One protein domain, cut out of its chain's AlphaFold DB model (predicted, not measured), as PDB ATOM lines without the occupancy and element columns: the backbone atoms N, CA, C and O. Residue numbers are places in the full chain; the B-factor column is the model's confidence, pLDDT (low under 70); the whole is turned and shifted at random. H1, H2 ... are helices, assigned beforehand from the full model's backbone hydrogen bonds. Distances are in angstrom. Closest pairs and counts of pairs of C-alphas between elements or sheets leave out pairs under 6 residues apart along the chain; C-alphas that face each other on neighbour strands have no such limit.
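What this domain is: This is residues 2 to 10 and 19 to 146 of the 338 residues of the protein "Pentatricopeptide repeat-containing protein At3g56030" of Rhizophora mucronata (UniProt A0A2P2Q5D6). The hairpin of H3 and H4 makes the middle of this model: H2 crosses it on one side, and on the other H5, H6 and H7 form an up-and-down bundle, each running against the one before, their centres in a triangle. Short H1 lies beyond the cut, near H2 at one end of the longest axis, with H7 at the other. The printed part has 137 residues with seven named helices, H1 to H7 in chain order, and no named strand; its class is all helix. It is compact, with a radius of gyration of the C-alphas of 14.8 A, and spans 45 by 30 by 25 A.

How they stand to each other: Begin at H1, residues 3 to 9: it is close to but not clearly touching H2, residues 19 to 33, with the closest C-alphas, Leu 6 and Ala 24, 7.0 A apart. Residues 27 to 31 of H2 touch H3, residues 45 to 57, closest at C-alphas 30 and 51, 6.2 A, at a steep tilt of 68 degrees, only just short of about perpendicular. H3 and H4, residues 61 to 73, form a helical hairpin at a shallow tilt of 12 degrees, closest at C-alphas 55 and 64, 5.5 A. H4 is the hub and also touches H2, closest at C-alphas 63 and 23, 5.8 A. Residues 61 to 65 of H4 touch H5, residues 92 to 104, closest at C-alphas 65 and 102, 6.0 A. Residues 68 to 72 of H4 touch H6, residues 110 to 125, closest at C-alphas 69 and 111, 6.5 A. H6 forms helical hairpins with H5, at 17 degrees, and with H7, residues 129 to 141, at 18 degrees; C-alphas 120 and 132, the closest of H6 and H7, are 4.9 A apart. Every O i to N i+4 pair is within hydrogen-bond range in H1, H2, H3, H6 and H7, against 8 of 9 in H4 and 6 of 9 in H5.

Where its parts are: Find C-alpha 3 at (154.338, 167.123, 69.446), where H1 begins and runs 10.1 A. H2 covers 21.5 A, H3 18.0 A, H4 18.7 A, H5 18.4 A and H6 22.5 A. H7 runs 18.9 A to C-alpha 141 at (135.883, 171.282, 106.639).

The domain as a whole: The farthest C-alphas, Phe 3 and Glu 130, are 45.8 A apart. Residues 11 to 18 are not printed; C-alphas 10 and 19 are 11.8 A apart. The links H2 to H3 and H4 to H5 are long. Residues 2 to 10, 37 and 89 to 93 have pLDDT under 70.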
ATOM      1  N   SER A   2     158.159 165.195  71.970       67.31
ATOM      2  CA  SER A   2     157.391 165.113  70.709       67.31
ATOM      3  C   SER A   2     156.113 165.970  70.732       67.31
ATOM      4  O   SER A   2     155.528 166.198  71.789       67.31
ATOM      5  N   PHE A   3     155.623 166.407  69.565       59.12
ATOM      6  CA  PHE A   3     154.338 167.123  69.446       59.12
ATOM      7  C   PHE A   3     153.148 166.298  69.970       59.12
ATOM      8  O   PHE A   3     152.230 166.842  70.583       59.12
ATOM      9  N   ARG A   4     153.185 164.971  69.781       63.91
ATOM     10  CA  ARG A   4     152.179 164.031  70.302       63.91
ATOM     11  C   ARG A   4     152.152 164.017  71.836       63.91
ATOM     12  O   ARG A   4     151.074 163.963  72.417       63.91
ATOM     13  N   PHE A   5     153.317 164.134  72.482       64.75
ATOM     14  CA  PHE A   5     153.435 164.224  73.939       64.75
ATOM     15  C   PHE A   5     152.768 165.490  74.491       64.75
ATOM     16  O   PHE A   5     151.948 165.394  75.397       64.75
ATOM     17  N   LEU A   6     153.048 166.656  73.896       63.66
ATOM     18  CA  LEU A   6     152.413 167.921  74.285       63.66
ATOM     19  C   LEU A   6     150.892 167.889  74.071       63.66
ATOM     20  O   LEU A   6     150.145 168.335  74.937       63.66
ATOM     21  N   ARG A   7     150.422 167.297  72.964       64.69
ATOM     22  CA  ARG A   7     148.986 167.158  72.672       64.69
ATOM     23  C   ARG A   7     148.249 166.319  73.720       64.69
ATOM     24  O   ARG A   7     147.149 166.681  74.113       64.69
ATOM     25  N   ASN A   8     148.854 165.225  74.180       62.59
ATOM     26  CA  ASN A   8     148.251 164.323  75.167       62.59
ATOM     27  C   ASN A   8     148.325 164.859  76.615       62.59
ATOM     28  O   ASN A   8     147.671 164.305  77.503       62.59
ATOM     29  N   LEU A   9     149.117 165.912  76.857       60.50
ATOM     30  CA  LEU A   9     149.298 166.561  78.163       60.50
ATOM     31  C   LEU A   9     148.258 167.658  78.444       60.50
ATOM     32  O   LEU A   9     147.968 167.971  79.596       60.50
ATOM     33  N   LEU A  10     147.731 168.283  77.392       57.22
ATOM     34  CA  LEU A  10     146.917 169.489  77.490       57.22
ATOM     35  C   LEU A  10     145.431 169.137  77.622       57.22
ATOM     36  O   LEU A  10     144.787 168.755  76.648       57.22
ATOM     37  N   LEU A  19     154.482 177.359  82.870       73.69
ATOM     38  CA  LEU A  19     154.202 176.279  83.812       73.69
ATOM     39  C   LEU A  19     153.938 174.959  83.077       73.69
ATOM     40  O   LEU A  19     154.500 173.929  83.440       73.69
ATOM     41  N   ILE A  20     153.149 175.004  81.999       72.25
ATOM     42  CA  ILE A  20     152.873 173.848  81.133       72.25
ATOM     43  C   ILE A  20     154.175 173.265  80.579       72.25
ATOM     44  O   ILE A  20     154.384 172.055  80.646       72.25
ATOM     45  N   PHE A  21     155.064 174.111  80.058       77.06
ATOM     46  CA  PHE A  21     156.343 173.668  79.507       77.06
ATOM     47  C   PHE A  21     157.247 173.031  80.576       77.06
ATOM     48  O   PHE A  21     157.885 172.002  80.331       77.06
ATOM     49  N   SER A  22     157.263 173.604  81.784       79.56
ATOM     50  CA  SER A  22     157.999 173.046  82.922       79.56
ATOM     51  C   SER A  22     157.481 171.656  83.311       79.56
ATOM     52  O   SER A  22     158.263 170.704  83.355       79.56
ATOM     53  N   ILE A  23     156.162 171.511  83.497       77.62
ATOM     54  CA  ILE A  23     155.510 170.232  83.827       77.62
ATOM     55  C   ILE A  23     155.763 169.203  82.723       77.62
ATOM     56  O   ILE A  23     156.157 168.075  83.011       77.62
ATOM     57  N   ALA A  24     155.611 169.590  81.454       77.56
ATOM     58  CA  ALA A  24     155.869 168.711  80.319       77.56
ATOM     59  C   ALA A  24     157.303 168.159  80.357       77.56
ATOM     60  O   ALA A  24     157.514 166.967  80.147       77.56
ATOM     61  N   THR A  25     158.291 169.006  80.656       79.50
ATOM     62  CA  THR A  25     159.709 168.613  80.662       79.50
ATOM     63  C   THR A  25     160.003 167.599  81.764       79.50
ATOM     64  O   THR A  25     160.692 166.606  81.528       79.50
ATOM     65  N   ARG A  26     159.427 167.805  82.951       81.62
ATOM     66  CA  ARG A  26     159.571 166.893  84.095       81.62
ATOM     67  C   ARG A  26     158.803 165.586  83.906       81.62
ATOM     68  O   ARG A  26     159.302 164.522  84.257       81.62
ATOM     69  N   LEU A  27     157.619 165.637  83.298       80.06
ATOM     70  CA  LEU A  27     156.870 164.433  82.943       80.06
ATOM     71  C   LEU A  27     157.603 163.611  81.889       80.06
ATOM     72  O   LEU A  27     157.660 162.394  82.014       80.06
ATOM     73  N   PHE A  28     158.218 164.255  80.898       79.00
ATOM     74  CA  PHE A  28     158.986 163.558  79.871       79.00
ATOM     75  C   PHE A  28     160.155 162.771  80.480       79.00
ATOM     76  O   PHE A  28     160.325 161.593  80.169       79.00
ATOM     77  N   SER A  29     160.907 163.367  81.413       78.31
ATOM     78  CA  SER A  29     161.980 162.650  82.114       78.31
ATOM     79  C   SER A  29     161.451 161.537  83.031       78.31
ATOM     80  O   SER A  29     162.072 160.480  83.144       78.31
ATOM     81  N   ALA A  30     160.287 161.719  83.662       76.75
ATOM     82  CA  ALA A  30     159.634 160.673  84.449       76.75
ATOM     83  C   ALA A  30     159.157 159.491  83.580       76.75
ATOM     84  O   ALA A  30     159.392 158.344  83.952       76.75
ATOM     85  N   CYS A  31     158.568 159.751  82.408       77.19
ATOM     86  CA  CYS A  31     158.185 158.722  81.438       77.19
ATOM     87  C   CYS A  31     159.402 157.902  80.988       77.19
ATOM     88  O   CYS A  31     159.345 156.673  81.009       77.19
ATOM     89  N   GLN A  32     160.525 158.563  80.680       78.88
ATOM     90  CA  GLN A  32     161.767 157.883  80.296       78.88
ATOM     91  C   GLN A  32     162.290 156.955  81.400       78.88
ATOM     92  O   GLN A  32     162.710 155.836  81.115       78.88
ATOM     93  N   ARG A  33     162.201 157.370  82.674       77.69
ATOM     94  CA  ARG A  33     162.555 156.521  83.830       77.69
ATOM     95  C   ARG A  33     161.679 155.267  83.947       77.69
ATOM     96  O   ARG A  33     162.125 154.279  84.520       77.69
ATOM     97  N   LEU A  34     160.463 155.296  83.401       74.44
ATOM     98  CA  LEU A  34     159.547 154.153  83.331       74.44
ATOM     99  C   LEU A  34     159.659 153.367  82.011       74.44
ATOM    100  O   LEU A  34     158.840 152.487  81.762       74.44
ATOM    101  N   GLY A  35     160.646 153.675  81.161       76.50
ATOM    102  CA  GLY A  35     160.845 153.008  79.871       76.50
ATOM    103  C   GLY A  35     159.844 153.420  78.787       76.50
ATOM    104  O   GLY A  35     159.622 152.656  77.851       76.50
ATOM    105  N   ALA A  36     159.222 154.597  78.908       71.56
ATOM    106  CA  ALA A  36     158.253 155.112  77.945       71.56
ATOM    107  C   ALA A  36     158.697 156.459  77.349       71.56
ATOM    108  O   ALA A  36     159.010 157.401  78.072       71.56
ATOM    109  N   ASP A  37     158.628 156.589  76.024       66.38
ATOM    110  CA  ASP A  37     158.966 157.839  75.323       66.38
ATOM    111  C   ASP A  37     157.817 158.867  75.318       66.38
ATOM    112  O   ASP A  37     158.004 160.032  74.955       66.38
ATOM    113  N   SER A  38     156.603 158.450  75.696       72.62
ATOM    114  CA  SER A  38     155.424 159.315  75.822       72.62
ATOM    115  C   SER A  38     154.340 158.701  76.722       72.62
ATOM    116  O   SER A  38     154.483 157.561  77.165       72.62
ATOM    117  N   PHE A  39     153.257 159.446  76.988       75.88
ATOM    118  CA  PHE A  39     152.057 158.869  77.599       75.88
ATOM    119  C   PHE A  39     151.481 157.786  76.673       75.88
ATOM    120  O   PHE A  39     151.225 158.092  75.504       75.88
ATOM    121  N   PRO A  40     151.273 156.554  77.169       80.56
ATOM    122  CA  PRO A  40     150.694 155.481  76.370       80.56
ATOM    123  C   PRO A  40     149.268 155.843  75.942       80.56
ATOM    124  O   PRO A  40     148.553 156.527  76.672       80.56
ATOM    125  N   ASP A  41     148.845 155.351  74.774       78.62
ATOM    126  CA  ASP A  41     147.482 155.578  74.270       78.62
ATOM    127  C   ASP A  41     146.418 154.943  75.188       78.62
ATOM    128  O   ASP A  41     145.298 155.441  75.271       78.62
ATOM    129  N   ILE A  42     146.779 153.868  75.900       85.06
ATOM    130  CA  ILE A  42     145.943 153.192  76.899       85.06
ATOM    131  C   ILE A  42     146.750 153.095  78.206       85.06
ATOM    132  O   ILE A  42     147.500 152.131  78.397       85.06
ATOM    133  N   PRO A  43     146.685 154.109  79.086       89.56
ATOM    134  CA  PRO A  43     147.404 154.080  80.352       89.56
ATOM    135  C   PRO A  43     146.773 153.099  81.345       89.56
ATOM    136  O   PRO A  43     145.600 152.747  81.256       89.56
ATOM    137  N   THR A  44     147.570 152.667  82.325       92.88
ATOM    138  CA  THR A  44     147.116 151.829  83.443       92.88
ATOM    139  C   THR A  44     147.297 152.565  84.769       92.88
ATOM    140  O   THR A  44     148.152 153.447  84.891       92.88
ATOM    141  N   SER A  45     146.552 152.168  85.806       94.31
ATOM    142  CA  SER A  45     146.760 152.713  87.154       94.31
ATOM    143  C   SER A  45     148.193 152.513  87.653       94.31
ATOM    144  O   SER A  45     148.744 153.431  88.248       94.31
ATOM    145  N   ALA A  46     148.826 151.375  87.341       93.25
ATOM    146  CA  ALA A  46     150.213 151.094  87.721       93.25
ATOM    147  C   ALA A  46     151.215 152.057  87.058       93.25
ATOM    148  O   ALA A  46     152.159 152.512  87.704       93.25
ATOM    149  N   TYR A  47     150.990 152.417  85.789       91.94
ATOM    150  CA  TYR A  47     151.797 153.429  85.100       91.94
ATOM    151  C   TYR A  47     151.688 154.792  85.795       91.94
ATOM    152  O   TYR A  47     152.699 155.433  86.094       91.94
ATOM    153  N   TYR A  48     150.461 155.202  86.128       93.88
ATOM    154  CA  TYR A  48     150.220 156.428  86.881       93.88
ATOM    155  C   TYR A  48     150.828 156.397  88.283       93.88
ATOM    156  O   TYR A  48     151.414 157.393  88.699       93.88
ATOM    157  N   ASP A  49     150.741 155.276  88.998       94.44
ATOM    158  CA  ASP A  49     151.343 155.126  90.325       94.44
ATOM    159  C   ASP A  49     152.870 155.290  90.269       94.44
ATOM    160  O   ASP A  49     153.438 155.952  91.136       94.44
ATOM    161  N   GLY A  50     153.528 154.798  89.212       91.94
ATOM    162  CA  GLY A  50     154.956 155.028  88.972       91.94
ATOM    163  C   GLY A  50     155.311 156.509  88.780       91.94
ATOM    164  O   GLY A  50     156.258 157.005  89.400       91.94
ATOM    165  N   LEU A  51     154.536 157.238  87.970       91.44
ATOM    166  CA  LEU A  51     154.740 158.676  87.738       91.44
ATOM    167  C   LEU A  51     154.468 159.504  89.000       91.44
ATOM    168  O   LEU A  51     155.259 160.378  89.355       91.44
ATOM    169  N   VAL A  52     153.370 159.204  89.694       92.94
ATOM    170  CA  VAL A  52     152.980 159.843  90.957       92.94
ATOM    171  C   VAL A  52     154.039 159.591  92.031       92.94
ATOM    172  O   VAL A  52     154.425 160.521  92.735       92.94
ATOM    173  N   HIS A  53     154.565 158.367  92.128       91.00
ATOM    174  CA  HIS A  53     155.652 158.034  93.044       91.00
ATOM    175  C   HIS A  53     156.920 158.847  92.750       91.00
ATOM    176  O   HIS A  53     157.531 159.378  93.676       91.00
ATOM    177  N   ALA A  54     157.308 158.983  91.477       89.19
ATOM    178  CA  ALA A  54     158.459 159.798  91.093       89.19
ATOM    179  C   ALA A  54     158.258 161.281  91.455       89.19
ATOM    180  O   ALA A  54     159.106 161.852  92.136       89.19
ATOM    181  N   ALA A  55     157.116 161.871  91.081       89.56
ATOM    182  CA  ALA A  55     156.792 163.263  91.395       89.56
ATOM    183  C   ALA A  55     156.740 163.519  92.911       89.56
ATOM    184  O   ALA A  55     157.286 164.507  93.395       89.56
ATOM    185  N   GLY A  56     156.141 162.600  93.673       88.88
ATOM    186  CA  GLY A  56     156.076 162.681  95.129       88.88
ATOM    187  C   GLY A  56     157.447 162.591  95.805       88.88
ATOM    188  O   GLY A  56     157.719 163.363  96.723       88.88
ATOM    189  N   ARG A  57     158.343 161.703  95.337       87.00
ATOM    190  CA  ARG A  57     159.730 161.628  95.843       87.00
ATOM    191  C   ARG A  57     160.529 162.891  95.548       87.00
ATOM    192  O   ARG A  57     161.257 163.353  96.421       87.00
ATOM    193  N   ASP A  58     160.356 163.447  94.355       86.69
ATOM    194  CA  ASP A  58     161.044 164.663  93.914       86.69
ATOM    195  C   ASP A  58     160.409 165.939  94.531       86.69
ATOM    196  O   ASP A  58     160.866 167.048  94.259       86.69
ATOM    197  N   ARG A  59     159.363 165.797  95.372       87.25
ATOM    198  CA  ARG A  59     158.526 166.880  95.934       87.25
ATOM    199  C   ARG A  59     157.978 167.843  94.872       87.25
ATOM    200  O   ARG A  59     157.746 169.022  95.131       87.25
ATOM    201  N   ASP A  60     157.724 167.335  93.670       88.06
ATOM    202  CA  ASP A  60     157.125 168.100  92.583       88.06
ATOM    203  C   ASP A  60     155.593 168.090  92.686       88.06
ATOM    204  O   ASP A  60     154.895 167.319  92.020       88.06
ATOM    205  N   LEU A  61     155.072 168.951  93.562       88.94
ATOM    206  CA  LEU A  61     153.651 169.019  93.909       88.94
ATOM    207  C   LEU A  61     152.751 169.426  92.731       88.94
ATOM    208  O   LEU A  61     151.614 168.963  92.637       88.94
ATOM    209  N   GLU A  62     153.246 170.250  91.803       86.94
ATOM    210  CA  GLU A  62     152.466 170.667  90.629       86.94
ATOM    211  C   GLU A  62     152.333 169.529  89.613       86.94
ATOM    212  O   GLU A  62     151.235 169.261  89.115       86.94
ATOM    213  N   THR A  63     153.421 168.794  89.357       88.31
ATOM    214  CA  THR A  63     153.362 167.584  88.527       88.31
ATOM    215  C   THR A  63     152.490 166.516  89.187       88.31
ATOM    216  O   THR A  63     151.664 165.893  88.518       88.31
ATOM    217  N   LEU A  64     152.611 166.339  90.506       91.38
ATOM    218  CA  LEU A  64     151.780 165.424  91.285       91.38
ATOM    219  C   LEU A  64     150.285 165.748  91.140       91.38
ATOM    220  O   LEU A  64     149.491 164.864  90.817       91.38
ATOM    221  N   ARG A  65     149.906 167.019  91.317       91.44
ATOM    222  CA  ARG A  65     148.531 167.501  91.130       91.44
ATOM    223  C   ARG A  65     148.009 167.183  89.733       91.44
ATOM    224  O   ARG A  65     146.912 166.646  89.585       91.44
ATOM    225  N   HIS A  66     148.800 167.501  88.709       87.94
ATOM    226  CA  HIS A  66     148.423 167.257  87.323       87.94
ATOM    227  C   HIS A  66     148.182 165.765  87.057       87.94
ATOM    228  O   HIS A  66     147.159 165.404  86.477       87.94
ATOM    229  N   LEU A  67     149.077 164.895  87.530       91.00
ATOM    230  CA  LEU A  67     148.954 163.444  87.380       91.00
ATOM    231  C   LEU A  67     147.713 162.881  88.084       91.00
ATOM    232  O   LEU A  67     147.036 162.024  87.517       91.00
ATOM    233  N   LEU A  68     147.389 163.369  89.285       92.88
ATOM    234  CA  LEU A  68     146.208 162.938  90.040       92.88
ATOM    235  C   LEU A  68     144.887 163.348  89.369       92.88
ATOM    236  O   LEU A  68     143.928 162.582  89.410       92.88
ATOM    237  N   ASN A  69     144.834 164.507  88.710       90.56
ATOM    238  CA  ASN A  69     143.677 164.883  87.895       90.56
ATOM    239  C   ASN A  69     143.616 164.056  86.601       90.56
ATOM    240  O   ASN A  69     142.590 163.451  86.288       90.56
ATOM    241  N   LYS A  70     144.731 163.990  85.859       88.62
ATOM    242  CA  LYS A  70     144.787 163.329  84.550       88.62
ATOM    243  C   LYS A  70     144.437 161.844  84.635       88.62
ATOM    244  O   LYS A  70     143.674 161.361  83.805       88.62
ATOM    245  N   ARG A  71     144.925 161.132  85.658       92.44
ATOM    246  CA  ARG A  71     144.663 159.692  85.812       92.44
ATOM    247  C   ARG A  71     143.178 159.363  85.900       92.44
ATOM    248  O   ARG A  71     142.748 158.386  85.308       92.44
ATOM    249  N   VAL A  72     142.389 160.183  86.595       90.00
ATOM    250  CA  VAL A  72     140.943 159.962  86.718       90.00
ATOM    251  C   VAL A  72     140.250 160.248  85.387       90.00
ATOM    252  O   VAL A  72     139.381 159.475  84.991       90.00
ATOM    253  N   GLY A  73     140.677 161.294  84.669       86.69
ATOM    254  CA  GLY A  73     140.210 161.580  83.308       86.69
ATOM    255  C   GLY A  73     140.476 160.434  82.325       86.69
ATOM    256  O   GLY A  73     139.641 160.154  81.473       86.69
ATOM    257  N   ASP A  74     141.585 159.717  82.511       88.75
ATOM    258  CA  ASP A  74     141.954 158.535  81.726       88.75
ATOM    259  C   ASP A  74     141.365 157.218  82.297       88.75
ATOM    260  O   ASP A  74     141.773 156.126  81.900       88.75
ATOM    261  N   GLY A  75     140.439 157.277  83.265       89.69
ATOM    262  CA  GLY A  75     139.801 156.096  83.873       89.69
ATOM    263  C   GLY A  75     140.702 155.265  84.802       89.69
ATOM    264  O   GLY A  75     140.335 154.167  85.217       89.69
ATOM    265  N   CYS A  76     141.880 155.777  85.158       92.75
ATOM    266  CA  CYS A  76     142.876 155.132  86.012       92.75
ATOM    267  C   CYS A  76     142.734 155.568  87.479       92.75
ATOM    268  O   CYS A  76     143.381 156.506  87.954       92.75
ATOM    269  N   PHE A  77     141.912 154.845  88.234       92.12
ATOM    270  CA  PHE A  77     141.648 155.111  89.651       92.12
ATOM    271  C   PHE A  77     142.875 154.942  90.557       92.12
ATOM    272  O   PHE A  77     143.804 154.191  90.236       92.12
ATOM    273  N   ASN A  78     142.863 155.638  91.701       92.81
ATOM    274  CA  ASN A  78     143.889 155.495  92.735       92.81
ATOM    275  C   ASN A  78     143.912 154.076  93.308       92.81
ATOM    276  O   ASN A  78     142.876 153.432  93.483       92.81
ATOM    277  N   THR A  79     145.106 153.617  93.652       93.12
ATOM    278  CA  THR A  79     145.375 152.271  94.151       93.12
ATOM    279  C   THR A  79     146.034 152.326  95.530       93.12
ATOM    280  O   THR A  79     146.259 153.384  96.123       93.12
ATOM    281  N   ALA A  80     146.386 151.146  96.037       89.00
ATOM    282  CA  ALA A  80     147.245 150.983  97.200       89.00
ATOM    283  C   ALA A  80     148.605 151.700  97.087       89.00
ATOM    284  O   ALA A  80     149.180 152.026  98.131       89.00
ATOM    285  N   ASP A  81     149.087 151.922  95.861       90.81
ATOM    286  CA  ASP A  81     150.450 152.356  95.557       90.81
ATOM    287  C   ASP A  81     150.536 153.819  95.120       90.81
ATOM    288  O   ASP A  81     151.634 154.370  95.054       90.81
ATOM    289  N   THR A  82     149.399 154.490  94.916       93.81
ATOM    290  CA  THR A  82     149.350 155.902  94.504       93.81
ATOM    291  C   THR A  82     150.184 156.806  95.412       93.81
ATOM    292  O   THR A  82     150.988 157.589  94.930       93.81
ATOM    293  N   PHE A  83     150.080 156.659  96.732       94.25
ATOM    294  CA  PHE A  83     150.884 157.431  97.691       94.25
ATOM    295  C   PHE A  83     152.052 156.619  98.279       94.25
ATOM    296  O   PHE A  83     152.477 156.847  99.413       94.25
ATOM    297  N   SER A  84     152.579 155.638  97.536       91.38
ATOM    298  CA  SER A  84     153.661 154.753  98.004       91.38
ATOM    299  C   SER A  84     154.961 155.490  98.351       91.38
ATOM    300  O   SER A  84     155.713 155.004  99.195       91.38
ATOM    301  N   PHE A  85     155.182 156.685  97.789       89.88
ATOM    302  CA  PHE A  85     156.340 157.538  98.084       89.88
ATOM    303  C   PHE A  85     156.334 158.088  99.519       89.88
ATOM    304  O   PHE A  85     157.382 158.461 100.041       89.88
ATOM    305  N   ILE A  86     155.170 158.122 100.180       89.06
ATOM    306  CA  ILE A  86     155.083 158.456 101.601       89.06
ATOM    307  C   ILE A  86     155.662 157.280 102.383       89.06
ATOM    308  O   ILE A  86     155.138 156.166 102.311       89.06
ATOM    309  N   VAL A  87     156.721 157.528 103.145       84.25
ATOM    310  CA  VAL A  87     157.412 156.530 103.973       84.25
ATOM    311  C   VAL A  87     157.304 156.874 105.461       84.25
ATOM    312  O   VAL A  87     156.805 157.935 105.841       84.25
ATOM    313  N   ASN A  88     157.725 155.945 106.319       72.44
ATOM    314  CA  ASN A  88     157.722 156.115 107.770       72.44
ATOM    315  C   ASN A  88     159.014 156.821 108.236       72.44
ATOM    316  O   ASN A  88     159.911 156.172 108.768       72.44
ATOM    317  N   THR A  89     159.150 158.121 107.957       65.81
ATOM    318  CA  THR A  89     160.317 158.946 108.342       65.81
ATOM    319  C   THR A  89     159.890 160.227 109.066       65.81
ATOM    320  O   THR A  89     158.737 160.647 108.972       65.81
ATOM    321  N   SER A  90     160.806 160.866 109.803       55.59
ATOM    322  CA  SER A  90     160.549 162.086 110.593       55.59
ATOM    323  C   SER A  90     160.140 163.306 109.754       55.59
ATOM    324  O   SER A  90     159.363 164.130 110.226       55.59
ATOM    325  N   ASP A  91     160.563 163.383 108.487       61.09
ATOM    326  CA  ASP A  91     160.212 164.474 107.554       61.09
ATOM    327  C   ASP A  91     158.768 164.403 107.032       61.09
ATOM    328  O   ASP A  91     158.325 165.216 106.217       61.09
ATOM    329  N   SER A  92     158.020 163.398 107.477       60.16
ATOM    330  CA  SER A  92     156.727 163.048 106.914       60.16
ATOM    331  C   SER A  92     155.564 163.951 107.342       60.16
ATOM    332  O   SER A  92     154.485 163.845 106.756       60.16
ATOM    333  N   LEU A  93     155.784 164.850 108.309       61.28
ATOM    334  CA  LEU A  93     154.833 165.904 108.676       61.28
ATOM    335  C   LEU A  93     154.825 167.038 107.643       61.28
ATOM    336  O   LEU A  93     153.752 167.444 107.214       61.28
ATOM    337  N   SER A  94     156.004 167.476 107.178       72.94
ATOM    338  CA  SER A  94     156.126 168.557 106.182       72.94
ATOM    339  C   SER A  94     155.464 168.184 104.856       72.94
ATOM    340  O   SER A  94     154.782 169.011 104.265       72.94
ATOM    341  N   ILE A  95     155.611 166.933 104.410       81.81
ATOM    342  CA  ILE A  95     154.992 166.495 103.153       81.81
ATOM    343  C   ILE A  95     153.473 166.332 103.274       81.81
ATOM    344  O   ILE A  95     152.777 166.378 102.268       81.81
ATOM    345  N   LEU A  96     152.932 166.107 104.477       89.06
ATOM    346  CA  LEU A  96     151.497 165.877 104.623       89.06
ATOM    347  C   LEU A  96     150.698 167.150 104.348       89.06
ATOM    348  O   LEU A  96     149.718 167.082 103.612       89.06
ATOM    349  N   ASP A  97     151.117 168.282 104.910       89.19
ATOM    350  CA  ASP A  97     150.431 169.562 104.712       89.19
ATOM    351  C   ASP A  97     150.486 169.982 103.235       89.19
ATOM    352  O   ASP A  97     149.459 170.318 102.642       89.19
ATOM    353  N   ASP A  98     151.650 169.812 102.602       90.25
ATOM    354  CA  ASP A  98     151.844 169.997 101.160       90.25
ATOM    355  C   ASP A  98     150.895 169.119 100.328       90.25
ATOM    356  O   ASP A  98     150.318 169.568  99.334       90.25
ATOM    357  N   LEU A  99     150.704 167.856 100.718       93.19
ATOM    358  CA  LEU A  99     149.799 166.935 100.032       93.19
ATOM    359  C   LEU A  99     148.334 167.289 100.256       93.19
ATOM    360  O   LEU A  99     147.552 167.212  99.311       93.19
ATOM    361  N   ILE A 100     147.954 167.688 101.469       93.94
ATOM    362  CA  ILE A 100     146.597 168.146 101.774       93.94
ATOM    363  C   ILE A 100     146.249 169.348 100.892       93.94
ATOM    364  O   ILE A 100     145.177 169.348 100.280       93.94
ATOM    365  N   GLU A 101     147.170 170.303 100.759       93.12
ATOM    366  CA  GLU A 101     147.015 171.486  99.908       93.12
ATOM    367  C   GLU A 101     147.107 171.165  98.409       93.12
ATOM    368  O   GLU A 101     146.464 171.776  97.559       93.12
ATOM    369  N   THR A 102     147.884 170.161  98.025       93.69
ATOM    370  CA  THR A 102     147.914 169.694  96.633       93.69
ATOM    371  C   THR A 102     146.590 169.035  96.249       93.69
ATOM    372  O   THR A 102     146.054 169.304  95.172       93.69
ATOM    373  N   ILE A 103     146.030 168.215  97.142       95.00
ATOM    374  CA  ILE A 103     144.750 167.533  96.933       95.00
ATOM    375  C   ILE A 103     143.582 168.534  96.974       95.00
ATOM    376  O   ILE A 103     142.647 168.400  96.181       95.00
ATOM    377  N   SER A 104     143.642 169.571  97.819       93.69
ATOM    378  CA  SER A 104     142.610 170.621  97.890       93.69
ATOM    379  C   SER A 104     142.443 171.356  96.551       93.69
ATOM    380  O   SER A 104     141.339 171.781  96.217       93.69
ATOM    381  N   ARG A 105     143.507 171.417  95.739       92.25
ATOM    382  CA  ARG A 105     143.552 172.049  94.408       92.25
ATOM    383  C   ARG A 105     143.228 171.101  93.240       92.25
ATOM    384  O   ARG A 105     143.328 171.523  92.080       92.25
ATOM    385  N   LEU A 106     142.882 169.837  93.503       91.94
ATOM    386  CA  LEU A 106     142.362 168.914  92.483       91.94
ATOM    387  C   LEU A 106     140.941 169.291  92.062       91.94
ATOM    388  O   LEU A 106     140.242 170.031  92.767       91.94
ATOM    389  N   ASP A 107     140.516 168.726  90.933       88.62
ATOM    390  CA  ASP A 107     139.164 168.889  90.413       88.62
ATOM    391  C   ASP A 107     138.138 168.427  91.465       88.62
ATOM    392  O   ASP A 107     138.332 167.447  92.194       88.62
ATOM    393  N   GLU A 108     137.049 169.177  91.599       85.50
ATOM    394  CA  GLU A 108     136.070 168.931  92.655       85.50
ATOM    395  C   GLU A 108     135.323 167.599  92.492       85.50
ATOM    396  O   GLU A 108     135.338 166.940  91.447       85.50
ATOM    397  N   GLY A 109     134.663 167.181  93.573       87.44
ATOM    398  CA  GLY A 109     133.891 165.946  93.610       87.44
ATOM    399  C   GLY A 109     134.779 164.706  93.691       87.44
ATOM    400  O   GLY A 109     135.491 164.499  94.678       87.44
ATOM    401  N   PHE A 110     134.689 163.845  92.675       86.00
ATOM    402  CA  PHE A 110     135.244 162.492  92.720       86.00
ATOM    403  C   PHE A 110     136.776 162.464  92.840       86.00
ATOM    404  O   PHE A 110     137.294 161.713  93.668       86.00
ATOM    405  N   HIS A 111     137.494 163.310  92.092       88.75
ATOM    406  CA  HIS A 111     138.964 163.344  92.085       88.75
ATOM    407  C   HIS A 111     139.522 163.616  93.486       88.75
ATOM    408  O   HIS A 111     140.305 162.830  94.024       88.75
ATOM    409  N   ARG A 112     139.052 164.704  94.113       92.25
ATOM    410  CA  ARG A 112     139.476 165.117  95.454       92.25
ATOM    411  C   ARG A 112     139.117 164.080  96.518       92.25
ATOM    412  O   ARG A 112     139.973 163.713  97.322       92.25
ATOM    413  N   LYS A 113     137.879 163.566  96.502       92.75
ATOM    414  CA  LYS A 113     137.437 162.551  97.474       92.75
ATOM    415  C   LYS A 113     138.307 161.295  97.395       92.75
ATOM    416  O   LYS A 113     138.800 160.832  98.420       92.75
ATOM    417  N   GLN A 114     138.522 160.770  96.188       91.81
ATOM    418  CA  GLN A 114     139.305 159.554  95.991       91.81
ATOM    419  C   GLN A 114     140.771 159.742  96.408       91.81
ATOM    420  O   GLN A 114     141.358 158.842  97.004       91.81
ATOM    421  N   ALA A 115     141.373 160.899  96.117       94.75
ATOM    422  CA  ALA A 115     142.740 161.201  96.532       94.75
ATOM    423  C   ALA A 115     142.889 161.224  98.060       94.75
ATOM    424  O   ALA A 115     143.802 160.587  98.589       94.75
ATOM    425  N   TYR A 116     141.969 161.870  98.779       96.25
ATOM    426  CA  TYR A 116     142.002 161.858 100.239       96.25
ATOM    427  C   TYR A 116     141.757 160.465 100.836       96.25
ATOM    428  O   TYR A 116     142.514 160.060 101.716       96.25
ATOM    429  N   ASP A 117     140.771 159.703 100.346       95.75
ATOM    430  CA  ASP A 117     140.514 158.338 100.835       95.75
ATOM    431  C   ASP A 117     141.755 157.437 100.653       95.75
ATOM    432  O   ASP A 117     142.131 156.677 101.551       95.75
ATOM    433  N   SER A 118     142.450 157.553  99.514       95.75
ATOM    434  CA  SER A 118     143.704 156.833  99.260       95.75
ATOM    435  C   SER A 118     144.850 157.290 100.169       95.75
ATOM    436  O   SER A 118     145.636 156.451 100.619       95.75
ATOM    437  N   LEU A 119     144.944 158.587 100.477       96.25
ATOM    438  CA  LEU A 119     145.931 159.125 101.418       96.25
ATOM    439  C   LEU A 119     145.682 158.610 102.845       96.25
ATOM    440  O   LEU A 119     146.605 158.099 103.481       96.25
ATOM    441  N   VAL A 120     144.431 158.651 103.315       97.19
ATOM    442  CA  VAL A 120     143.981 158.075 104.596       97.19
ATOM    443  C   VAL A 120     144.350 156.592 104.676       97.19
ATOM    444  O   VAL A 120     144.976 156.145 105.643       97.19
ATOM    445  N   ALA A 121     144.054 155.818 103.626       96.62
ATOM    446  CA  ALA A 121     144.411 154.405 103.561       96.62
ATOM    447  C   ALA A 121     145.934 154.177 103.610       96.62
ATOM    448  O   ALA A 121     146.399 153.264 104.303       96.62
ATOM    449  N   ARG A 122     146.728 155.006 102.916       95.31
ATOM    450  CA  ARG A 122     148.196 154.931 102.948       95.31
ATOM    451  C   ARG A 122     148.747 155.215 104.344       95.31
ATOM    452  O   ARG A 122     149.574 154.439 104.824       95.31
ATOM    453  N   LEU A 123     148.280 156.269 105.009       95.00
ATOM    454  CA  LEU A 123     148.716 156.630 106.363       95.00
ATOM    455  C   LEU A 123     148.396 155.517 107.370       95.00
ATOM    456  O   LEU A 123     149.255 155.143 108.172       95.00
ATOM    457  N   CYS A 124     147.220 154.891 107.265       95.62
ATOM    458  CA  CYS A 124     146.859 153.740 108.095       95.62
ATOM    459  C   CYS A 124     147.766 152.524 107.858       95.62
ATOM    460  O   CYS A 124     148.152 151.863 108.825       95.62
ATOM    461  N   LYS A 125     148.156 152.238 106.604       93.56
ATOM    462  CA  LYS A 125     149.137 151.179 106.289       93.56
ATOM    463  C   LYS A 125     150.501 151.457 106.925       93.56
ATOM    464  O   LYS A 125     151.138 150.527 107.414       93.56
ATOM    465  N   LEU A 126     150.909 152.726 106.966       92.69
ATOM    466  CA  LEU A 126     152.130 153.197 107.629       92.69
ATOM    467  C   LEU A 126     151.995 153.335 109.150       92.69
ATOM    468  O   LEU A 126     152.937 153.782 109.793       92.69
ATOM    469  N   GLN A 127     150.857 152.947 109.733       92.94
ATOM    470  CA  GLN A 127     150.604 153.009 111.175       92.94
ATOM    471  C   GLN A 127     150.520 154.435 111.760       92.94
ATOM    472  O   GLN A 127     150.580 154.579 112.980       92.94
ATOM    473  N   ARG A 128     150.318 155.457 110.916       92.50
ATOM    474  CA  ARG A 128     150.250 156.890 111.265       92.50
ATOM    475  C   ARG A 128     148.792 157.341 111.427       92.50
ATOM    476  O   ARG A 128     148.224 157.996 110.554       92.50
ATOM    477  N   ILE A 129     148.150 156.906 112.511       94.88
ATOM    478  CA  ILE A 129     146.691 157.030 112.690       94.88
ATOM    479  C   ILE A 129     146.260 158.459 113.001       94.88
ATOM    480  O   ILE A 129     145.266 158.932 112.456       94.88
ATOM    481  N   GLU A 130     147.029 159.161 113.822       93.50
ATOM    482  CA  GLU A 130     146.790 160.555 114.187       93.50
ATOM    483  C   GLU A 130     146.777 161.433 112.932       93.50
ATOM    484  O   GLU A 130     145.922 162.295 112.755       93.50
ATOM    485  N   GLU A 131     147.679 161.152 111.999       94.38
ATOM    486  CA  GLU A 131     147.796 161.882 110.743       94.38
ATOM    487  C   GLU A 131     146.667 161.570 109.773       94.38
ATOM    488  O   GLU A 131     146.145 162.470 109.125       94.38
ATOM    489  N   SER A 132     146.247 160.307 109.735       96.31
ATOM    490  CA  SER A 132     145.057 159.888 109.004       96.31
ATOM    491  C   SER A 132     143.809 160.632 109.500       96.31
ATOM    492  O   SER A 132     143.038 161.163 108.700       96.31
ATOM    493  N   LEU A 133     143.658 160.783 110.820       96.88
ATOM    494  CA  LEU A 133     142.571 161.559 111.423       96.88
ATOM    495  C   LEU A 133     142.664 163.060 111.109       96.88
ATOM    496  O   LEU A 133     141.626 163.674 110.877       96.88
ATOM    497  N   ARG A 134     143.871 163.642 111.028       95.25
ATOM    498  CA  ARG A 134     144.051 165.037 110.578       95.25
ATOM    499  C   ARG A 134     143.567 165.247 109.145       95.25
ATOM    500  O   ARG A 134     142.917 166.252 108.872       95.25
ATOM    501  N   VAL A 135     143.843 164.300 108.243       96.50
ATOM    502  CA  VAL A 135     143.326 164.355 106.864       96.50
ATOM    503  C   VAL A 135     141.799 164.306 106.869       96.50
ATOM    504  O   VAL A 135     141.169 165.116 106.199       96.50
ATOM    505  N   VAL A 136     141.190 163.424 107.668       97.56
ATOM    506  CA  VAL A 136     139.725 163.351 107.806       97.56
ATOM    507  C   VAL A 136     139.132 164.657 108.348       97.56
ATOM    508  O   VAL A 136     138.127 165.133 107.822       97.56
ATOM    509  N   ASP A 137     139.760 165.272 109.352       95.88
ATOM    510  CA  ASP A 137     139.321 166.566 109.894       95.88
ATOM    511  C   ASP A 137     139.422 167.688 108.857       95.88
ATOM    512  O   ASP A 137     138.553 168.561 108.802       95.88
ATOM    513  N   PHE A 138     140.451 167.661 108.008       95.31
ATOM    514  CA  PHE A 138     140.562 168.585 106.885       95.31
ATOM    515  C   PHE A 138     139.450 168.348 105.854       95.31
ATOM    516  O   PHE A 138     138.775 169.296 105.450       95.31
ATOM    517  N   MET A 139     139.205 167.089 105.470       95.25
ATOM    518  CA  MET A 139     138.129 166.722 104.541       95.25
ATOM    519  C   MET A 139     136.763 167.207 105.033       95.25
ATOM    520  O   MET A 139     135.991 167.726 104.230       95.25
ATOM    521  N   ALA A 140     136.487 167.077 106.336       94.56
ATOM    522  CA  ALA A 140     135.226 167.481 106.959       94.56
ATOM    523  C   ALA A 140     134.947 168.991 106.881       94.56
ATOM    524  O   ALA A 140     133.791 169.402 106.916       94.56
ATOM    525  N   ARG A 141     135.996 169.821 106.796       93.00
ATOM    526  CA  ARG A 141     135.883 171.282 106.639       93.00
ATOM    527  C   ARG A 141     135.710 171.706 105.181       93.00
ATOM    528  O   ARG A 141     135.357 172.851 104.916       93.00
ATOM    529  N   GLY A 142     136.019 170.810 104.247       88.81
ATOM    530  CA  GLY A 142     135.921 171.043 102.814       88.81
ATOM    531  C   GLY A 142     134.608 170.529 102.209       88.81
ATOM    532  O   GLY A 142     133.717 170.063 102.915       88.81
ATOM    533  N   PRO A 143     134.490 170.549 100.871       86.69
ATOM    534  CA  PRO A 143     133.288 170.092 100.169       86.69
ATOM    535  C   PRO A 143     133.171 168.557 100.075       86.69
ATOM    536  O   PRO A 143     132.258 168.035  99.436       86.69
ATOM    537  N   CYS A 144     134.110 167.800 100.653       89.62
ATOM    538  CA  CYS A 144     134.131 166.345 100.555       89.62
ATOM    539  C   CYS A 144     133.161 165.710 101.555       89.62
ATOM    540  O   CYS A 144     133.401 165.711 102.760       89.62
ATOM    541  N   ARG A 145     132.104 165.067 101.051       90.38
ATOM    542  CA  ARG A 145     131.214 164.262 101.893       90.38
ATOM    543  C   ARG A 145     131.937 163.015 102.407       90.38
ATOM    544  O   ARG A 145     132.319 162.143 101.622       90.38
ATOM    545  N   LEU A 146     132.071 162.920 103.725       95.56
ATOM    546  CA  LEU A 146     132.598 161.742 104.406       95.56
ATOM    547  C   LEU A 146     131.588 160.587 104.375       95.56
ATOM    548  O   LEU A 146     130.375 160.789 104.440       95.56
TER     549      LEU A 146